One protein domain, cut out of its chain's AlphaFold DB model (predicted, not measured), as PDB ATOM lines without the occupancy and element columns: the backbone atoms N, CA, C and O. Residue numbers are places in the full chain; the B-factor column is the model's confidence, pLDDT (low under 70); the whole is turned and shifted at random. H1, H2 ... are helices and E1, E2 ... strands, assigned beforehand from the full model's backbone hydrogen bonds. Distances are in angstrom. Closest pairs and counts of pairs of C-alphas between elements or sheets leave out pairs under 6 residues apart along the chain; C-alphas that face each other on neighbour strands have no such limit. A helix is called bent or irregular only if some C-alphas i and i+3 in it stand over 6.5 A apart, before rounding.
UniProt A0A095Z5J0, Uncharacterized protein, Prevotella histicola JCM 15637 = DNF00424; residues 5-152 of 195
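Overview. This is residues 5 to 152 of the 195 residues of an uncharacterized protein of Prevotella histicola JCM 15637 = DNF00424 (UniProt A0A095Z5J0). A small sheet of three strands, E5, E6 and E7, lies in the middle of a loose, spread-out fold, with helix H1 toward one end and a cluster of H2, H4 and the short H3 toward the other. Two separate hairpins, E1 with E2 and E3 with E4, reach away from the sheet, and their tips, residues 22 to 27 and 45 to 50, stick out. The printed part has 148 residues with four named helices and seven named strands, in the order E1 E2 E3 E4 E5 H1 E6 H2 H3 H4 E7; the class is mixed, helices and strands. The sheet's order is E5, E6, E7, antiparallel throughout. The whole is loose, with a radius of gyration of the C-alphas of 20.0 A and spans of 53 by 50 by 32 A.

Along the chain. Residues 5 to 16 come first, with no named element. Find C-alpha 17 at (24.910, 36.661, 24.642); from there E1 runs 17.8 A to residue 23, and E2, residues 26 to 32, is also 17.8 A long. Next come E3, residues 41 to 44, and E4, residues 51 to 54, which runs on into E5, residues 57 to 61, across a break of 2 residues at 36 degrees. H1, residues 64 to 77, begins at (38.009, 65.743, 40.435) and spans 20.2 A. After E6, residues 89 to 93, look for H2, residues 97 to 115, 23.8 A long; it is irregular, with C-alphas 106 and 109 7.4 A apart and a kink of 54 degrees near residue 107. H3, residues 120 to 123, and H4, residues 133 to 140, follow. E7, residues 145 to 151, runs 17.5 A to C-alpha 151 at (29.143, 66.127, 29.386).

Arrangement. Start at E6, the inner strand, with E5 and E7 as its antiparallel neighbours: N 58 of E5 and O 92 of E6 are within hydrogen-bond range at 2.8 A, and so are N 91 of E6 and O 147 of E7 at 2.9 A. The four helices are not on this sheet. In the hairpin of E1 and E2, N 19 and O 30 are 2.9 A apart; in that of E3 and E4, N 43 and O 52 are 2.8 A apart. The two hairpins' strands are apart from each other. H2 and H4 touch, closest at the C-alphas of Ala 104 and Ile 138, 6.1 A, only just about perpendicular at 72 degrees. H3 is close to H4 but not clearly touching, with the C-alphas of Trp 122 and Leu 134 at 5.5 A. H1 is apart from the other helices. Every O i to N i+4 pair is within hydrogen-bond range in H1 and H4, 13 of 15 in H2; H3 is too short for one.

Size, cuts and confidence. The C-alphas of Gly 25 and Glu 121 are the two farthest apart, 56.1 A. The printed part has no cut, and the link from H1 to E6, 11 residues, is long. Mean pLDDT of the printed part is 86.7; look at residue 143 for the one value under 70.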
ATOM      1  N   ASN A   5      26.294  62.153  27.049       87.81
ATOM      2  CA  ASN A   5      26.461  61.089  26.065       87.81
ATOM      3  C   ASN A   5      27.293  59.944  26.655       87.81
ATOM      4  O   ASN A   5      28.141  60.135  27.525       87.81
ATOM      5  N   GLY A   6      27.029  58.731  26.188       87.25
ATOM      6  CA  GLY A   6      27.734  57.532  26.617       87.25
ATOM      7  C   GLY A   6      27.185  56.305  25.906       87.25
ATOM      8  O   GLY A   6      26.052  56.309  25.431       87.25
ATOM      9  N   ASN A   7      28.001  55.257  25.843       89.56
ATOM     10  CA  ASN A   7      27.630  53.981  25.241       89.56
ATOM     11  C   ASN A   7      27.453  52.937  26.338       89.56
ATOM     12  O   ASN A   7      28.326  52.792  27.196       89.56
ATOM     13  N   ILE A   8      26.349  52.196  26.294       90.69
ATOM     14  CA  ILE A   8      26.098  51.077  27.200       90.69
ATOM     15  C   ILE A   8      26.515  49.793  26.491       90.69
ATOM     16  O   ILE A   8      25.992  49.459  25.429       90.69
ATOM     17  N   ASP A   9      27.451  49.066  27.091       89.81
ATOM     18  CA  ASP A   9      27.838  47.743  26.615       89.81
ATOM     19  C   ASP A   9      26.883  46.689  27.188       89.81
ATOM     20  O   ASP A   9      27.008  46.259  28.337       89.81
ATOM     21  N   LEU A  10      25.906  46.281  26.378       90.44
ATOM     22  CA  LEU A  10      24.867  45.325  26.771       90.44
ATOM     23  C   LEU A  10      25.407  43.905  27.019       90.44
ATOM     24  O   LEU A  10      24.759  43.113  27.708       90.44
ATOM     25  N   LEU A  11      26.594  43.573  26.498       90.12
ATOM     26  CA  LEU A  11      27.225  42.271  26.725       90.12
ATOM     27  C   LEU A  11      27.935  42.186  28.082       90.12
ATOM     28  O   LEU A  11      28.265  41.088  28.520       90.12
ATOM     29  N   LYS A  12      28.112  43.313  28.788       86.12
ATOM     30  CA  LYS A  12      28.572  43.315  30.189       86.12
ATOM     31  C   LYS A  12      27.498  42.888  31.180       86.12
ATOM     32  O   LYS A  12      27.827  42.553  32.320       86.12
ATOM     33  N   LEU A  13      26.227  42.917  30.781       87.50
ATOM     34  CA  LEU A  13      25.154  42.376  31.606       87.50
ATOM     35  C   LEU A  13      25.360  40.865  31.772       87.50
ATOM     36  O   LEU A  13      25.854  40.162  30.886       87.50
ATOM     37  N   LYS A  14      25.065  40.360  32.965       84.12
ATOM     38  CA  LYS A  14      25.433  39.003  33.345       84.12
ATOM     39  C   LYS A  14      24.644  37.990  32.520       84.12
ATOM     40  O   LYS A  14      23.417  38.029  32.482       84.12
ATOM     41  N   GLY A  15      25.364  37.058  31.897       85.06
ATOM     42  CA  GLY A  15      24.772  36.004  31.070       85.06
ATOM     43  C   GLY A  15      24.271  36.486  29.707       85.06
ATOM     44  O   GLY A  15      23.661  35.697  28.985       85.06
ATOM     45  N   SER A  16      24.534  37.747  29.349       91.00
ATOM     46  CA  SER A  16      24.225  38.269  28.026       91.00
ATOM     47  C   SER A  16      24.984  37.523  26.942       91.00
ATOM     48  O   SER A  16      26.155  37.177  27.096       91.00
ATOM     49  N   LYS A  17      24.315  37.305  25.813       93.25
ATOM     50  CA  LYS A  17      24.910  36.661  24.642       93.25
ATOM     51  C   LYS A  17      24.333  37.222  23.356       93.25
ATOM     52  O   LYS A  17      23.178  37.645  23.315       93.25
ATOM     53  N   LEU A  18      25.139  37.180  22.300       95.06
ATOM     54  CA  LEU A  18      24.671  37.433  20.946       95.06
ATOM     55  C   LEU A  18      24.054  36.144  20.394       95.06
ATOM     56  O   LEU A  18      24.694  35.093  20.412       95.06
ATOM     57  N   MET A  19      22.819  36.217  19.911       93.31
ATOM     58  CA  MET A  19      22.135  35.099  19.271       93.31
ATOM     59  C   MET A  19      21.669  35.521  17.886       93.31
ATOM     60  O   MET A  19      21.005  36.543  17.736       93.31
ATOM     61  N   SER A  20      22.003  34.735  16.868       93.00
ATOM     62  CA  SER A  20      21.421  34.926  15.544       93.00
ATOM     63  C   SER A  20      20.108  34.158  15.447       93.00
ATOM     64  O   SER A  20      20.095  32.954  15.691       93.00
ATOM     65  N   MET A  21      19.033  34.834  15.055       91.19
ATOM     66  CA  MET A  21      17.733  34.221  14.779       91.19
ATOM     67  C   MET A  21      17.304  34.571  13.354       91.19
ATOM     68  O   MET A  21      17.737  35.583  12.794       91.19
ATOM     69  N   GLU A  22      16.487  33.720  12.749       92.44
ATOM     70  CA  GLU A  22      15.861  34.013  11.465       92.44
ATOM     71  C   GLU A  22      14.529  34.722  11.712       92.44
ATOM     72  O   GLU A  22      13.644  34.187  12.376       92.44
ATOM     73  N   GLU A  23      14.400  35.943  11.202       89.25
ATOM     74  CA  GLU A  23      13.187  36.749  11.303       89.25
ATOM     75  C   GLU A  23      12.804  37.205   9.894       89.25
ATOM     76  O   GLU A  23      13.576  37.886   9.212       89.25
ATOM     77  N   ASN A  24      11.614  36.805   9.438       87.94
ATOM     78  CA  ASN A  24      11.089  37.127   8.106       87.94
ATOM     79  C   ASN A  24      12.056  36.756   6.959       87.94
ATOM     80  O   ASN A  24      12.290  37.553   6.049       87.94
ATOM     81  N   GLY A  25      12.668  35.567   7.030       88.88
ATOM     82  CA  GLY A  25      13.609  35.064   6.019       88.88
ATOM     83  C   GLY A  25      14.971  35.770   6.007       88.88
ATOM     84  O   GLY A  25      15.756  35.591   5.076       88.88
ATOM     85  N   LYS A  26      15.268  36.609   7.010       92.50
ATOM     86  CA  LYS A  26      16.566  37.273   7.174       92.50
ATOM     87  C   LYS A  26      17.185  36.892   8.509       92.50
ATOM     88  O   LYS A  26      16.556  36.993   9.558       92.50
ATOM     89  N   LYS A  27      18.464  36.518   8.483       92.75
ATOM     90  CA  LYS A  27      19.243  36.290   9.702       92.75
ATOM     91  C   LYS A  27      19.537  37.631  10.380       92.75
ATOM     92  O   LYS A  27      20.164  38.502   9.777       92.75
ATOM     93  N   ARG A  28      19.099  37.793  11.626       93.62
ATOM     94  CA  ARG A  28      19.331  38.980  12.461       93.62
ATOM     95  C   ARG A  28      20.020  38.583  13.756       93.62
ATOM     96  O   ARG A  28      19.789  37.499  14.286       93.62
ATOM     97  N   ASN A  29      20.888  39.459  14.252       93.50
ATOM     98  CA  ASN A  29      21.573  39.264  15.524       93.50
ATOM     99  C   ASN A  29      20.823  40.007  16.626       93.50
ATOM    100  O   ASN A  29      20.570  41.203  16.503       93.50
ATOM    101  N   TYR A  30      20.533  39.302  17.710       93.88
ATOM    102  CA  TYR A  30      19.893  39.825  18.904       93.88
ATOM    103  C   TYR A  30      20.867  39.755  20.068       93.88
ATOM    104  O   TYR A  30      21.642  38.805  20.194       93.88
ATOM    105  N   VAL A  31      20.795  40.749  20.945       93.38
ATOM    106  CA  VAL A  31      21.422  40.673  22.262       93.38
ATOM    107  C   VAL A  31      20.379  40.115  23.219       93.38
ATOM    108  O   VAL A  31      19.379  40.766  23.511       93.38
ATOM    109  N   CYS A  32      20.594  38.888  23.682       92.62
ATOM    110  CA  CYS A  32      19.710  38.224  24.630       92.62
ATOM    111  C   CYS A  32      20.258  38.420  26.040       92.62
ATOM    112  O   CYS A  32      21.363  37.959  26.332       92.62
ATOM    113  N   ILE A  33      19.479  39.069  26.904       92.12
ATOM    114  CA  ILE A  33      19.856  39.366  28.287       92.12
ATOM    115  C   ILE A  33      18.916  38.592  29.218       92.12
ATOM    116  O   ILE A  33      17.705  38.818  29.169       92.12
ATOM    117  N   PRO A  34      19.431  37.688  30.066       88.31
ATOM    118  CA  PRO A  34      18.622  37.043  31.094       88.31
ATOM    119  C   PRO A  34      18.087  38.068  32.102       88.31
ATOM    120  O   PRO A  34      18.841  38.907  32.608       88.31
ATOM    121  N   LEU A  35      16.790  37.995  32.401       86.81
ATOM    122  CA  LEU A  35      16.112  38.941  33.295       86.81
ATOM    123  C   LEU A  35      16.493  38.717  34.768       86.81
ATOM    124  O   LEU A  35      16.727  39.666  35.516       86.81
ATOM    125  N   ASP A  36      16.614  37.449  35.151       78.50
ATOM    126  CA  ASP A  36      16.879  36.938  36.498       78.50
ATOM    127  C   ASP A  36      18.274  37.282  37.034       78.50
ATOM    128  O   ASP A  36      18.463  37.366  38.243       78.50
ATOM    129  N   PHE A  37      19.256  37.510  36.161       77.50
ATOM    130  CA  PHE A  37      20.622  37.853  36.572       77.50
ATOM    131  C   PHE A  37      20.926  39.350  36.606       77.50
ATOM    132  O   PHE A  37      21.993  39.726  37.094       77.50
ATOM    133  N   ASN A  38      20.021  40.193  36.107       83.00
ATOM    134  CA  ASN A  38      20.276  41.621  35.907       83.00
ATOM    135  C   ASN A  38      19.211  42.529  36.539       83.00
ATOM    136  O   ASN A  38      19.228  43.730  36.288       83.00
ATOM    137  N   GLU A  39      18.296  41.965  37.336       85.19
ATOM    138  CA  GLU A  39      17.174  42.677  37.969       85.19
ATOM    139  C   GLU A  39      16.368  43.530  36.971       85.19
ATOM    140  O   GLU A  39      15.989  44.674  37.230       85.19
ATOM    141  N   ILE A  40      16.128  42.967  35.784       89.56
ATOM    142  CA  ILE A  40      15.331  43.622  34.749       89.56
ATOM    143  C   ILE A  40      13.860  43.337  35.043       89.56
ATOM    144  O   ILE A  40      13.415  42.189  34.989       89.56
ATOM    145  N   ALA A  41      13.101  44.387  35.340       89.81
ATOM    146  CA  ALA A  41      11.680  44.283  35.626       89.81
ATOM    147  C   ALA A  41      10.868  44.395  34.333       89.81
ATOM    148  O   ALA A  41      10.980  45.392  33.617       89.81
ATOM    149  N   ILE A  42      10.013  43.408  34.063       92.38
ATOM    150  CA  ILE A  42       9.010  43.515  33.003       92.38
ATOM    151  C   ILE A  42       7.809  44.279  33.557       92.38
ATOM    152  O   ILE A  42       7.248  43.916  34.589       92.38
ATOM    153  N   LYS A  43       7.450  45.366  32.886       92.50
ATOM    154  CA  LYS A  43       6.319  46.230  33.217       92.50
ATOM    155  C   LYS A  43       5.486  46.453  31.967       92.50
ATOM    156  O   LYS A  43       5.995  46.328  30.863       92.50
ATOM    157  N   GLU A  44       4.229  46.817  32.134       93.81
ATOM    158  CA  GLU A  44       3.397  47.297  31.035       93.81
ATOM    159  C   GLU A  44       3.379  48.826  31.057       93.81
ATOM    160  O   GLU A  44       3.250  49.439  32.123       93.81
ATOM    161  N   ASN A  45       3.542  49.452  29.894       91.62
ATOM    162  CA  ASN A  45       3.343  50.884  29.763       91.62
ATOM    163  C   ASN A  45       1.851  51.195  29.921       91.62
ATOM    164  O   ASN A  45       1.040  50.772  29.107       91.62
ATOM    165  N   GLN A  46       1.492  51.985  30.931       90.62
ATOM    166  CA  GLN A  46       0.093  52.328  31.206       90.62
ATOM    167  C   GLN A  46      -0.583  53.133  30.085       90.62
ATOM    168  O   GLN A  46      -1.805  53.188  30.046       90.62
ATOM    169  N   GLN A  47       0.187  53.783  29.207       91.75
ATOM    170  CA  GLN A  47      -0.352  54.600  28.116       91.75
ATOM    171  C   GLN A  47      -0.445  53.839  26.794       91.75
ATOM    172  O   GLN A  47      -1.410  54.023  26.058       91.75
ATOM    173  N   THR A  48       0.556  53.013  26.470       92.69
ATOM    174  CA  THR A  48       0.619  52.299  25.181       92.69
ATOM    175  C   THR A  48       0.224  50.828  25.278       92.69
ATOM    176  O   THR A  48       0.062  50.190  24.244       92.69
ATOM    177  N   HIS A  49       0.063  50.284  26.491       90.56
ATOM    178  CA  HIS A  49      -0.156  48.855  26.764       90.56
ATOM    179  C   HIS A  49       0.949  47.930  26.227       90.56
ATOM    180  O   HIS A  49       0.787  46.715  26.119       90.56
ATOM    181  N   GLU A  50       2.110  48.494  25.899       93.44
ATOM    182  CA  GLU A  50       3.262  47.737  25.431       93.44
ATOM    183  C   GLU A  50       4.079  47.203  26.609       93.44
ATOM    184  O   GLU A  50       4.236  47.859  27.645       93.44
ATOM    185  N   GLN A  51       4.658  46.016  26.434       93.12
ATOM    186  CA  GLN A  51       5.593  45.463  27.405       93.12
ATOM    187  C   GLN A  51       6.926  46.216  27.365       93.12
ATOM    188  O   GLN A  51       7.528  46.423  26.313       93.12
ATOM    189  N   MET A  52       7.420  46.574  28.544       92.44
ATOM    190  CA  MET A  52       8.687  47.251  28.769       92.44
ATOM    191  C   MET A  52       9.584  46.393  29.655       92.44
ATOM    192  O   MET A  52       9.177  45.956  30.729       92.44
ATOM    193  N   ALA A  53      10.838  46.224  29.251       92.50
ATOM    194  CA  ALA A  53      11.890  45.687  30.103       92.50
ATOM    195  C   ALA A  53      12.689  46.854  30.696       92.50
ATOM    196  O   ALA A  53      13.385  47.566  29.974       92.50
ATOM    197  N   VAL A  54      12.560  47.085  32.002       91.06
ATOM    198  CA  VAL A  54      13.111  48.266  32.680       91.06
ATOM    199  C   VAL A  54      14.247  47.867  33.608       91.06
ATOM    200  O   VAL A  54      14.090  46.998  34.466       91.06
ATOM    201  N   LEU A  55      15.376  48.560  33.470       89.56
ATOM    202  CA  LEU A  55      16.526  48.434  34.354       89.56
ATOM    203  C   LEU A  55      16.634  49.658  35.267       89.56
ATOM    204  O   LEU A  55      16.520  50.795  34.808       89.56
ATOM    205  N   ARG A  56      16.885  49.436  36.561       87.88
ATOM    206  CA  ARG A  56      17.109  50.524  37.517       87.88
ATOM    207  C   ARG A  56      18.572  50.961  37.489       87.88
ATOM    208  O   ARG A  56      19.474  50.160  37.725       87.88
ATOM    209  N   VAL A  57      18.797  52.251  37.252       90.31
ATOM    210  CA  VAL A  57      20.139  52.843  37.188       90.31
ATOM    211  C   VAL A  57      20.250  54.056  38.103       90.31
ATOM    212  O   VAL A  57      19.275  54.780  38.300       90.31
ATOM    213  N   ASN A  58      21.446  54.282  38.634       89.25
ATOM    214  CA  ASN A  58      21.837  55.516  39.307       89.25
ATOM    215  C   ASN A  58      22.961  56.178  38.506       89.25
ATOM    216  O   ASN A  58      23.775  55.493  37.885       89.25
ATOM    217  N   ILE A  59      23.016  57.504  38.543       90.50
ATOM    218  CA  ILE A  59      24.079  58.284  37.911       90.50
ATOM    219  C   ILE A  59      24.797  59.062  39.005       90.50
ATOM    220  O   ILE A  59      24.159  59.820  39.734       90.50
ATOM    221  N   TRP A  60      26.111  58.880  39.108       89.44
ATOM    222  CA  TRP A  60      26.945  59.539  40.109       89.44
ATOM    223  C   TRP A  60      28.032  60.373  39.441       89.44
ATOM    224  O   TRP A  60      28.636  59.903  38.476       89.44
ATOM    225  N   PRO A  61      28.307  61.598  39.916       90.06
ATOM    226  CA  PRO A  61      29.428  62.376  39.413       90.06
ATOM    227  C   PRO A  61      30.748  61.717  39.817       90.06
ATOM    228  O   PRO A  61      30.902  61.226  40.937       90.06
ATOM    229  N   TYR A  62      31.721  61.738  38.913       88.88
ATOM    230  CA  TYR A  62      33.096  61.421  39.273       88.88
ATOM    231  C   TYR A  62      33.704  62.555  40.101       88.88
ATOM    232  O   TYR A  62      33.367  63.726  39.926       88.88
ATOM    233  N   ASN A  63      34.637  62.210  40.988       87.75
ATOM    234  CA  ASN A  63      35.414  63.211  41.713       87.75
ATOM    235  C   ASN A  63      36.489  63.849  40.811       87.75
ATOM    236  O   ASN A  63      36.909  63.280  39.799       87.75
ATOM    237  N   GLU A  64      36.977  65.028  41.200       83.81
ATOM    238  CA  GLU A  64      38.009  65.743  40.435       83.81
ATOM    239  C   GLU A  64      39.318  64.947  40.330       83.81
ATOM    240  O   GLU A  64      39.983  64.963  39.293       83.81
ATOM    241  N   ALA A  65      39.657  64.174  41.368       87.12
ATOM    242  CA  ALA A  65      40.835  63.310  41.379       87.12
ATOM    243  C   ALA A  65      40.813  62.273  40.241       87.12
ATOM    244  O   ALA A  65      41.840  62.029  39.606       87.12
ATOM    245  N   TYR A  66      39.646  61.699  39.936       85.50
ATOM    246  CA  TYR A  66      39.471  60.758  38.833       85.50
ATOM    247  C   TYR A  66      39.714  61.429  37.479       85.50
ATOM    248  O   TYR A  66      40.435  60.889  36.636       85.50
ATOM    249  N   GLY A  67      39.176  62.636  37.289       84.31
ATOM    250  CA  GLY A  67      39.418  63.415  36.077       84.31
ATOM    251  C   GLY A  67      40.894  63.767  35.892       84.31
ATOM    252  O   GLY A  67      41.440  63.606  34.798       84.31
ATOM    253  N   ASN A  68      41.569  64.162  36.972       84.75
ATOM    254  CA  ASN A  68      42.996  64.480  36.961       84.75
ATOM    255  C   ASN A  68      43.858  63.249  36.656       84.75
ATOM    256  O   ASN A  68      44.786  63.345  35.857       84.75
ATOM    257  N   ALA A  69      43.519  62.077  37.199       87.56
ATOM    258  CA  ALA A  69      44.224  60.832  36.897       87.56
ATOM    259  C   ALA A  69      44.122  60.444  35.410       87.56
ATOM    260  O   ALA A  69      45.087  59.946  34.830       87.56
ATOM    261  N   ILE A  70      42.975  60.687  34.765       85.25
ATOM    262  CA  ILE A  70      42.809  60.452  33.322       85.25
ATOM    263  C   ILE A  70      43.677  61.417  32.513       85.25
ATOM    264  O   ILE A  70      44.402  60.978  31.621       85.25
ATOM    265  N   ARG A  71      43.662  62.712  32.853       86.00
ATOM    266  CA  ARG A  71      44.508  63.719  32.191       86.00
ATOM    267  C   ARG A  71      46.000  63.432  32.381       86.00
ATOM    268  O   ARG A  71      46.773  63.583  31.444       86.00
ATOM    269  N   GLN A  72      46.415  62.954  33.552       85.88
ATOM    270  CA  GLN A  72      47.802  62.544  33.796       85.88
ATOM    271  C   GLN A  72      48.203  61.329  32.956       85.88
ATOM    272  O   GLN A  72      49.270  61.332  32.348       85.88
ATOM    273  N   LYS A  73      47.345  60.305  32.870       86.94
ATOM    274  CA  LYS A  73      47.596  59.136  32.009       86.94
ATOM    275  C   LYS A  73      47.704  59.513  30.537       86.94
ATOM    276  O   LYS A  73      48.465  58.891  29.807       86.94
ATOM    277  N   ALA A  74      46.949  60.513  30.112       84.56
ATOM    278  CA  ALA A  74      47.045  61.056  28.774       84.56
ATOM    279  C   ALA A  74      48.364  61.779  28.505       84.56
ATOM    280  O   ALA A  74      49.025  61.483  27.515       84.56
ATOM    281  N   ILE A  75      48.794  62.643  29.430       84.69
ATOM    282  CA  ILE A  75      50.105  63.303  29.356       84.69
ATOM    283  C   ILE A  75      51.219  62.256  29.249       84.69
ATOM    284  O   ILE A  75      52.109  62.382  28.416       84.69
ATOM    285  N   GLN A  76      51.140  61.178  30.037       86.75
ATOM    286  CA  GLN A  76      52.106  60.072  29.985       86.75
ATOM    287  C   GLN A  76      52.119  59.330  28.640       86.75
ATOM    288  O   GLN A  76      53.136  58.746  28.281       86.75
ATOM    289  N   ARG A  77      51.005  59.334  27.901       86.12
ATOM    290  CA  ARG A  77      50.907  58.761  26.548       86.12
ATOM    291  C   ARG A  77      51.343  59.733  25.450       86.12
ATOM    292  O   ARG A  77      51.454  59.312  24.306       86.12
ATOM    293  N   GLY A  78      51.615  60.993  25.796       81.69
ATOM    294  CA  GLY A  78      51.925  62.058  24.844       81.69
ATOM    295  C   GLY A  78      50.691  62.715  24.216       81.69
ATOM    296  O   GLY A  78      50.835  63.468  23.257       81.69
ATOM    297  N   ASP A  79      49.492  62.450  24.743       83.56
ATOM    298  CA  ASP A  79      48.253  63.068  24.269       83.56
ATOM    299  C   ASP A  79      48.049  64.460  24.899       83.56
ATOM    300  O   ASP A  79      48.438  64.710  26.043       83.56
ATOM    301  N   ASP A  80      47.374  65.363  24.178       78.69
ATOM    302  CA  ASP A  80      47.011  66.690  24.690       78.69
ATOM    303  C   ASP A  80      45.919  66.575  25.782       78.69
ATOM    304  O   ASP A  80      44.771  66.226  25.473       78.69
ATOM    305  N   PRO A  81      46.214  66.910  27.055       72.38
ATOM    306  CA  PRO A  81      45.279  66.757  28.175       72.38
ATOM    307  C   PRO A  81      44.023  67.633  28.076       72.38
ATOM    308  O   PRO A  81      43.057  67.396  28.809       72.38
ATOM    309  N   ASN A  82      44.017  68.647  27.205       74.31
ATOM    310  CA  ASN A  82      42.873  69.536  27.005       74.31
ATOM    311  C   ASN A  82      41.904  69.034  25.931       74.31
ATOM    312  O   ASN A  82      40.734  69.422  25.929       74.31
ATOM    313  N   LYS A  83      42.359  68.142  25.045       76.56
ATOM    314  CA  LYS A  83      41.534  67.567  23.969       76.56
ATOM    315  C   LYS A  83      40.845  66.267  24.359       76.56
ATOM    316  O   LYS A  83      40.093  65.711  23.566       76.56
ATOM    317  N   ILE A  84      41.078  65.787  25.575       77.19
ATOM    318  CA  ILE A  84      40.578  64.491  26.014       77.19
ATOM    319  C   ILE A  84      39.227  64.644  26.679       77.19
ATOM    320  O   ILE A  84      39.018  65.472  27.571       77.19
ATOM    321  N   ASP A  85      38.302  63.802  26.240       80.56
ATOM    322  CA  ASP A  85      37.004  63.683  26.866       80.56
ATOM    323  C   ASP A  85      37.146  62.884  28.157       80.56
ATOM    324  O   ASP A  85      37.380  61.676  28.180       80.56
ATOM    325  N   VAL A  86      37.037  63.614  29.262       85.75
ATOM    326  CA  VAL A  86      37.050  63.058  30.608       85.75
ATOM    327  C   VAL A  86      35.606  62.723  30.999       85.75
ATOM    328  O   VAL A  86      34.740  63.600  30.903       85.75
ATOM    329  N   PRO A  87      35.314  61.484  31.439       88.69
ATOM    330  CA  PRO A  87      34.010  61.131  31.977       88.69
ATOM    331  C   PRO A  87      33.632  62.045  33.134       88.69
ATOM    332  O   PRO A  87      34.412  62.249  34.061       88.69
ATOM    333  N   SER A  88      32.411  62.554  33.087       89.38
ATOM    334  CA  SER A  88      31.859  63.416  34.132       89.38
ATOM    335  C   SER A  88      31.087  62.620  35.179       89.38
ATOM    336  O   SER A  88      31.146  62.942  36.359       89.38
ATOM    337  N   HIS A  89      30.383  61.570  34.751       91.44
ATOM    338  CA  HIS A  89      29.542  60.752  35.614       91.44
ATOM    339  C   HIS A  89      29.722  59.270  35.281       91.44
ATOM    340  O   HIS A  89      30.047  58.903  34.148       91.44
ATOM    341  N   GLU A  90      29.476  58.411  36.258       90.88
ATOM    342  CA  GLU A  90      29.254  56.988  36.043       90.88
ATOM    343  C   GLU A  90      27.770  56.662  36.093       90.88
ATOM    344  O   GLU A  90      27.037  57.173  36.938       90.88
ATOM    345  N   MET A  91      27.336  55.777  35.199       90.81
ATOM    346  CA  MET A  91      26.039  55.127  35.296       90.81
ATOM    347  C   MET A  91      26.238  53.739  35.892       90.81
ATOM    348  O   MET A  91      26.997  52.923  35.352       90.81
ATOM    349  N   VAL A  92      25.536  53.464  36.987       88.88
ATOM    350  CA  VAL A  92      25.609  52.193  37.704       88.88
ATOM    351  C   VAL A  92      24.242  51.523  37.814       88.88
ATOM    352  O   VAL A  92      23.228  52.200  37.971       88.88
ATOM    353  N   MET A  93      24.205  50.191  37.749       88.00
ATOM    354  CA  MET A  93      23.029  49.398  38.102       88.00
ATOM    355  C   MET A  93      22.724  49.587  39.582       88.00
ATOM    356  O   MET A  93      23.625  49.572  40.426       88.00
ATOM    357  N   ASN A  94      21.444  49.749  39.896       84.62
ATOM    358  CA  ASN A  94      20.978  49.825  41.267       84.62
ATOM    359  C   ASN A  94      20.191  48.561  41.601       84.62
ATOM    360  O   ASN A  94      19.071  48.397  41.118       84.62
ATOM    361  N   PHE A  95      20.789  47.702  42.422       84.75
ATOM    362  CA  PHE A  95      20.184  46.437  42.816       84.75
ATOM    363  C   PHE A  95      19.369  46.578  44.104       84.75
ATOM    364  O   PHE A  95      19.816  47.242  45.046       84.75
ATOM    365  N   SER A  96      18.204  45.936  44.178       85.56
ATOM    366  CA  SER A  96      17.457  45.821  45.433       85.56
ATOM    367  C   SER A  96      18.203  44.941  46.446       85.56
ATOM    368  O   SER A  96      18.927  44.015  46.059       85.56
ATOM    369  N   PRO A  97      18.053  45.193  47.759       84.62
ATOM    370  CA  PRO A  97      18.633  44.336  48.795       84.62
ATOM    371  C   PRO A  97      18.244  42.858  48.640       84.62
ATOM    372  O   PRO A  97      19.075  41.967  48.813       84.62
ATOM    373  N   GLU A  98      16.995  42.598  48.260       86.31
ATOM    374  CA  GLU A  98      16.438  41.267  48.026       86.31
ATOM    375  C   GLU A  98      17.150  40.568  46.867       86.31
ATOM    376  O   GLU A  98      17.545  39.404  46.985       86.31
ATOM    377  N   PHE A  99      17.382  41.289  45.769       85.56
ATOM    378  CA  PHE A  99      18.116  40.764  44.627       85.56
ATOM    379  C   PHE A  99      19.573  40.448  44.970       85.56
ATOM    380  O   PHE A  99      20.084  39.392  44.593       85.56
ATOM    381  N   VAL A 100      20.243  41.319  45.733       86.25
ATOM    382  CA  VAL A 100      21.624  41.072  46.173       86.25
ATOM    383  C   VAL A 100      21.698  39.804  47.029       86.25
ATOM    384  O   VAL A 100      22.596  38.990  46.822       86.25
ATOM    385  N   LYS A 101      20.732  39.574  47.928       88.44
ATOM    386  CA  LYS A 101      20.650  38.343  48.740       88.44
ATOM    387  C   LYS A 101      20.395  37.098  47.892       88.44
ATOM    388  O   LYS A 101      21.063  36.078  48.078       88.44
ATOM    389  N   PHE A 102      19.476  37.182  46.930       86.31
ATOM    390  CA  PHE A 102      19.220  36.101  45.975       86.31
ATOM    391  C   PHE A 102      20.486  35.738  45.188       86.31
ATOM    392  O   PHE A 102      20.882  34.570  45.118       86.31
ATOM    393  N   TYR A 103      21.167  36.751  44.654       84.50
ATOM    394  CA  TYR A 103      22.413  36.590  43.921       84.50
ATOM    395  C   TYR A 103      23.520  35.993  44.796       84.50
ATOM    396  O   TYR A 103      24.245  35.095  44.356       84.50
ATOM    397  N   ALA A 104      23.638  36.464  46.039       86.56
ATOM    398  CA  ALA A 104      24.635  35.988  46.983       86.56
ATOM    399  C   ALA A 104      24.459  34.497  47.283       86.56
ATOM    400  O   ALA A 104      25.424  33.742  47.169       86.56
ATOM    401  N   LYS A 105      23.222  34.035  47.500       87.06
ATOM    402  CA  LYS A 105      22.914  32.603  47.637       87.06
ATOM    403  C   LYS A 105      23.370  31.787  46.424       87.06
ATOM    404  O   LYS A 105      23.985  30.737  46.581       87.06
ATOM    405  N   ALA A 106      23.072  32.265  45.215       84.56
ATOM    406  CA  ALA A 106      23.384  31.546  43.981       84.56
ATOM    407  C   ALA A 106      24.895  31.477  43.687       84.56
ATOM    408  O   ALA A 106      25.368  30.531  43.055       84.56
ATOM    409  N   MET A 107      25.659  32.482  44.125       84.50
ATOM    410  CA  MET A 107      27.088  32.611  43.820       84.50
ATOM    411  C   MET A 107      28.014  32.178  44.957       84.50
ATOM    412  O   MET A 107      29.187  31.929  44.681       84.50
ATOM    413  N   ALA A 108      27.515  32.038  46.190       85.50
ATOM    414  CA  ALA A 108      28.309  31.709  47.374       85.50
ATOM    415  C   ALA A 108      29.235  30.514  47.152       85.50
ATOM    416  O   ALA A 108      30.444  30.642  47.310       85.50
ATOM    417  N   LYS A 109      28.687  29.389  46.675       86.75
ATOM    418  CA  LYS A 109      29.470  28.175  46.417       86.75
ATOM    419  C   LYS A 109      30.628  28.432  45.448       86.75
ATOM    420  O   LYS A 109      31.762  28.099  45.749       86.75
ATOM    421  N   LYS A 110      30.364  29.109  44.326       84.81
ATOM    422  CA  LYS A 110      31.399  29.420  43.325       84.81
ATOM    423  C   LYS A 110      32.492  30.339  43.873       84.81
ATOM    424  O   LYS A 110      33.637  30.226  43.458       84.81
ATOM    425  N   VAL A 111      32.137  31.273  44.756       83.81
ATOM    426  CA  VAL A 111      33.099  32.202  45.368       83.81
ATOM    427  C   VAL A 111      33.934  31.502  46.440       83.81
ATOM    428  O   VAL A 111      35.149  31.687  46.464       83.81
ATOM    429  N   ILE A 112      33.315  30.656  47.266       87.06
ATOM    430  CA  ILE A 112      34.012  29.830  48.261       87.06
ATOM    431  C   ILE A 112      34.965  28.851  47.566       87.06
ATOM    432  O   ILE A 112      36.120  28.753  47.959       87.06
ATOM    433  N   ASP A 113      34.534  28.189  46.493       86.12
ATOM    434  CA  ASP A 113      35.387  27.250  45.756       86.12
ATOM    435  C   ASP A 113      36.586  27.958  45.089       86.12
ATOM    436  O   ASP A 113      37.675  27.396  45.004       86.12
ATOM    437  N   ALA A 114      36.407  29.201  44.627       84.25
ATOM    438  CA  ALA A 114      37.460  29.964  43.955       84.25
ATOM    439  C   ALA A 114      38.491  30.577  44.919       84.25
ATOM    440  O   ALA A 114      39.673  30.657  44.588       84.25
ATOM    441  N   ASP A 115      38.053  31.046  46.089       81.94
ATOM    442  CA  ASP A 115      38.862  31.905  46.962       81.94
ATOM    443  C   ASP A 115      38.826  31.504  48.448       81.94
ATOM    444  O   ASP A 115      39.492  32.130  49.272       81.94
ATOM    445  N   GLY A 116      38.116  30.433  48.811       72.25
ATOM    446  CA  GLY A 116      37.991  29.949  50.191       72.25
ATOM    447  C   GLY A 116      39.318  29.528  50.825       72.25
ATOM    448  O   GLY A 116      39.464  29.602  52.039       72.25
ATOM    449  N   GLY A 117      40.334  29.190  50.022       75.75
ATOM    450  CA  GLY A 117      41.694  28.959  50.522       75.75
ATOM    451  C   GLY A 117      42.377  30.216  51.083       75.75
ATOM    452  O   GLY A 117      43.282  30.102  51.904       75.75
ATOM    453  N   LYS A 118      41.945  31.415  50.666       82.62
ATOM    454  CA  LYS A 118      42.430  32.704  51.193       82.62
ATOM    455  C   LYS A 118      41.576  33.216  52.355       82.62
ATOM    456  O   LYS A 118      42.062  34.020  53.143       82.62
ATOM    457  N   HIS A 119      40.332  32.747  52.441       81.75
ATOM    458  CA  HIS A 119      39.338  33.161  53.430       81.75
ATOM    459  C   HIS A 119      38.585  31.943  53.990       81.75
ATOM    460  O   HIS A 119      37.452  31.667  53.574       81.75
ATOM    461  N   PRO A 120      39.205  31.187  54.917       81.44
ATOM    462  CA  PRO A 120      38.608  29.983  55.492       81.44
ATOM    463  C   PRO A 120      37.274  30.253  56.204       81.44
ATOM    464  O   PRO A 120      36.407  29.382  56.259       81.44
ATOM    465  N   GLU A 121      37.082  31.472  56.716       86.44
ATOM    466  CA  GLU A 121      35.878  31.903  57.423       86.44
ATOM    467  C   GLU A 121      34.622  31.930  56.539       86.44
ATOM    468  O   GLU A 121      33.505  31.876  57.054       86.44
ATOM    469  N   TRP A 122      34.772  31.990  55.212       85.25
ATOM    470  CA  TRP A 122      33.637  32.048  54.287       85.25
ATOM    471  C   TRP A 122      32.840  30.748  54.223       85.25
ATOM    472  O   TRP A 122      31.653  30.789  53.915       85.25
ATOM    473  N   ALA A 123      33.448  29.605  54.544       81.06
ATOM    474  CA  ALA A 123      32.758  28.315  54.516       81.06
ATOM    475  C   ALA A 123      31.636  28.212  55.567       81.06
ATOM    476  O   ALA A 123      30.683  27.459  55.379       81.06
ATOM    477  N   THR A 124      31.745  28.967  56.662       84.88
ATOM    478  CA  THR A 124      30.800  28.944  57.791       84.88
ATOM    479  C   THR A 124      29.885  30.166  57.852       84.88
ATOM    480  O   THR A 124      29.010  30.225  58.710       84.88
ATOM    481  N   GLN A 125      30.096  31.162  56.989       87.38
ATOM    482  CA  GLN A 125      29.302  32.391  56.973       87.38
ATOM    483  C   GLN A 125      27.990  32.207  56.211       87.38
ATOM    484  O   GLN A 125      27.938  31.511  55.197       87.38
ATOM    485  N   ASP A 126      26.940  32.895  56.668       85.81
ATOM    486  CA  ASP A 126      25.700  33.003  55.905       85.81
ATOM    487  C   ASP A 126      25.910  33.953  54.711       85.81
ATOM    488  O   ASP A 126      26.167  35.145  54.908       85.81
ATOM    489  N   PRO A 127      25.787  33.470  53.462       83.44
ATOM    490  CA  PRO A 127      25.933  34.310  52.284       83.44
ATOM    491  C   PRO A 127      24.813  35.341  52.113       83.44
ATOM    492  O   PRO A 127      24.917  36.150  51.199       83.44
ATOM    493  N   MET A 128      23.739  35.314  52.906       87.44
ATOM    494  CA  MET A 128      22.655  36.304  52.855       87.44
ATOM    495  C   MET A 128      22.796  37.432  53.885       87.44
ATOM    496  O   MET A 128      22.104  38.445  53.756       87.44
ATOM    497  N   ASP A 129      23.662  37.274  54.888       87.62
ATOM    498  CA  ASP A 129      23.875  38.296  55.913       87.62
ATOM    499  C   ASP A 129      24.797  39.403  55.387       87.62
ATOM    500  O   ASP A 129      25.975  39.182  55.095       87.62
ATOM    501  N   GLU A 130      24.249  40.618  55.314       85.31
ATOM    502  CA  GLU A 130      24.885  41.814  54.757       85.31
ATOM    503  C   GLU A 130      26.181  42.217  55.481       85.31
ATOM    504  O   GLU A 130      27.044  42.896  54.911       85.31
ATOM    505  N   ASN A 131      26.343  41.785  56.732       87.81
ATOM    506  CA  ASN A 131      27.491  42.146  57.555       87.81
ATOM    507  C   ASN A 131      28.716  41.259  57.311       87.81
ATOM    508  O   ASN A 131      29.841  41.679  57.618       87.81
ATOM    509  N   THR A 132      28.522  40.075  56.725       88.44
ATOM    510  CA  THR A 132      29.574  39.070  56.535       88.44
ATOM    511  C   THR A 132      30.617  39.492  55.497       88.44
ATOM    512  O   THR A 132      30.344  40.255  54.562       88.44
ATOM    513  N   SER A 133      31.853  39.000  55.651       87.62
ATOM    514  CA  SER A 133      32.913  39.251  54.669       87.62
ATOM    515  C   SER A 133      32.615  38.552  53.340       87.62
ATOM    516  O   SER A 133      32.873  39.138  52.288       87.62
ATOM    517  N   LEU A 134      31.980  37.375  53.377       86.25
ATOM    518  CA  LEU A 134      31.499  36.661  52.198       86.25
ATOM    519  C   LEU A 134      30.473  37.486  51.411       86.25
ATOM    520  O   LEU A 134      30.643  37.675  50.206       86.25
ATOM    521  N   PHE A 135      29.443  38.035  52.068       87.88
ATOM    522  CA  PHE A 135      28.439  38.861  51.388       87.88
ATOM    523  C   PHE A 135      29.071  40.088  50.729       87.88
ATOM    524  O   PHE A 135      28.800  40.379  49.564       87.88
ATOM    525  N   LYS A 136      29.974  40.786  51.431       87.56
ATOM    526  CA  LYS A 136      30.703  41.945  50.882       87.56
ATOM    527  C   LYS A 136      31.582  41.561  49.688       87.56
ATOM    528  O   LYS A 136      31.622  42.302  48.705       87.56
ATOM    529  N   ALA A 137      32.242  40.404  49.742       85.25
ATOM    530  CA  ALA A 137      33.061  39.880  48.651       85.25
ATOM    531  C   ALA A 137      32.226  39.461  47.432       85.25
ATOM    532  O   ALA A 137      32.649  39.662  46.295       85.25
ATOM    533  N   ILE A 138      31.030  38.900  47.636       85.56
ATOM    534  CA  ILE A 138      30.116  38.595  46.530       85.56
ATOM    535  C   ILE A 138      29.553  39.889  45.944       85.56
ATOM    536  O   ILE A 138      29.536  40.049  44.722       85.56
ATOM    537  N   ARG A 139      29.146  40.830  46.805       84.12
ATOM    538  CA  ARG A 139      28.638  42.140  46.403       84.12
ATOM    539  C   ARG A 139      29.652  42.856  45.523       84.12
ATOM    540  O   ARG A 139      29.271  43.289  44.450       84.12
ATOM    541  N   SER A 140      30.931  42.916  45.898       81.19
ATOM    542  CA  SER A 140      31.967  43.595  45.103       81.19
ATOM    543  C   SER A 140      32.209  42.985  43.714       81.19
ATOM    544  O   SER A 140      32.700  43.682  42.829       81.19
ATOM    545  N   ARG A 141      31.836  41.715  43.495       77.50
ATOM    546  CA  ARG A 141      31.914  41.028  42.190       77.50
ATOM    547  C   ARG A 141      30.695  41.261  41.300       77.50
ATOM    548  O   ARG A 141      30.675  40.779  40.168       77.50
ATOM    549  N   MET A 142      29.652  41.923  41.797       80.00
ATOM    550  CA  MET A 142      28.506  42.286  40.969       80.00
ATOM    551  C   MET A 142      28.900  43.401  39.995       80.00
ATOM    552  O   MET A 142      29.666  44.306  40.329       80.00
ATOM    553  N   ASN A 143      28.372  43.345  38.773       67.38
ATOM    554  CA  ASN A 143      28.624  44.376  37.772       67.38
ATOM    555  C   ASN A 143      27.820  45.628  38.125       67.38
ATOM    556  O   ASN A 143      26.645  45.729  37.793       67.38
ATOM    557  N   PHE A 144      28.453  46.582  38.808       76.19
ATOM    558  CA  PHE A 144      27.797  47.846  39.140       76.19
ATOM    559  C   PHE A 144      27.854  48.843  37.996       76.19
ATOM    560  O   PHE A 144      26.850  49.475  37.723       76.19
ATOM    561  N   ARG A 145      28.985  49.009  37.304       83.56
ATOM    562  CA  ARG A 145      29.132  50.075  36.300       83.56
ATOM    563  C   ARG A 145      28.669  49.631  34.912       83.56
ATOM    564  O   ARG A 145      29.262  48.728  34.326       83.56
ATOM    565  N   LEU A 146      27.674  50.328  34.363       86.44
ATOM    566  CA  LEU A 146      27.172  50.124  32.999       86.44
ATOM    567  C   LEU A 146      27.976  50.920  31.978       86.44
ATOM    568  O   LEU A 146      28.451  50.367  30.985       86.44
ATOM    569  N   CYS A 147      28.139  52.220  32.215       89.06
ATOM    570  CA  CYS A 147      28.850  53.092  31.295       89.06
ATOM    571  C   CYS A 147      29.435  54.329  31.977       89.06
ATOM    572  O   CYS A 147      29.082  54.697  33.098       89.06
ATOM    573  N   ASN A 148      30.354  54.959  31.253       90.88
ATOM    574  CA  ASN A 148      30.834  56.299  31.541       90.88
ATOM    575  C   ASN A 148      29.994  57.296  30.748       90.88
ATOM    576  O   ASN A 148      29.747  57.086  29.558       90.88
ATOM    577  N   LEU A 149      29.601  58.380  31.406       90.69
ATOM    578  CA  LEU A 149      28.868  59.480  30.807       90.69
ATOM    579  C   LEU A 149      29.756  60.716  30.715       90.69
ATOM    580  O   LEU A 149      30.419  61.121  31.679       90.69
ATOM    581  N   TYR A 150      29.725  61.359  29.561       89.50
ATOM    582  CA  TYR A 150      30.471  62.573  29.280       89.50
ATOM    583  C   TYR A 150      29.489  63.731  29.149       89.50
ATOM    584  O   TYR A 150      28.355  63.565  28.698       89.50
ATOM    585  N   LEU A 151      29.910  64.909  29.604       85.94
ATOM    586  CA  LEU A 151      29.143  66.127  29.386       85.94
ATOM    587  C   LEU A 151      29.160  66.428  27.892       85.94
ATOM    588  O   LEU A 151      30.229  66.521  27.285       85.94
ATOM    589  N   HIS A 152      27.979  66.592  27.308       75.06
ATOM    590  CA  HIS A 152      27.860  66.997  25.921       75.06
ATOM    591  C   HIS A 152      28.416  68.416  25.776       75.06
ATOM    592  O   HIS A 152      27.789  69.396  26.182       75.06
TER     593      HIS A 152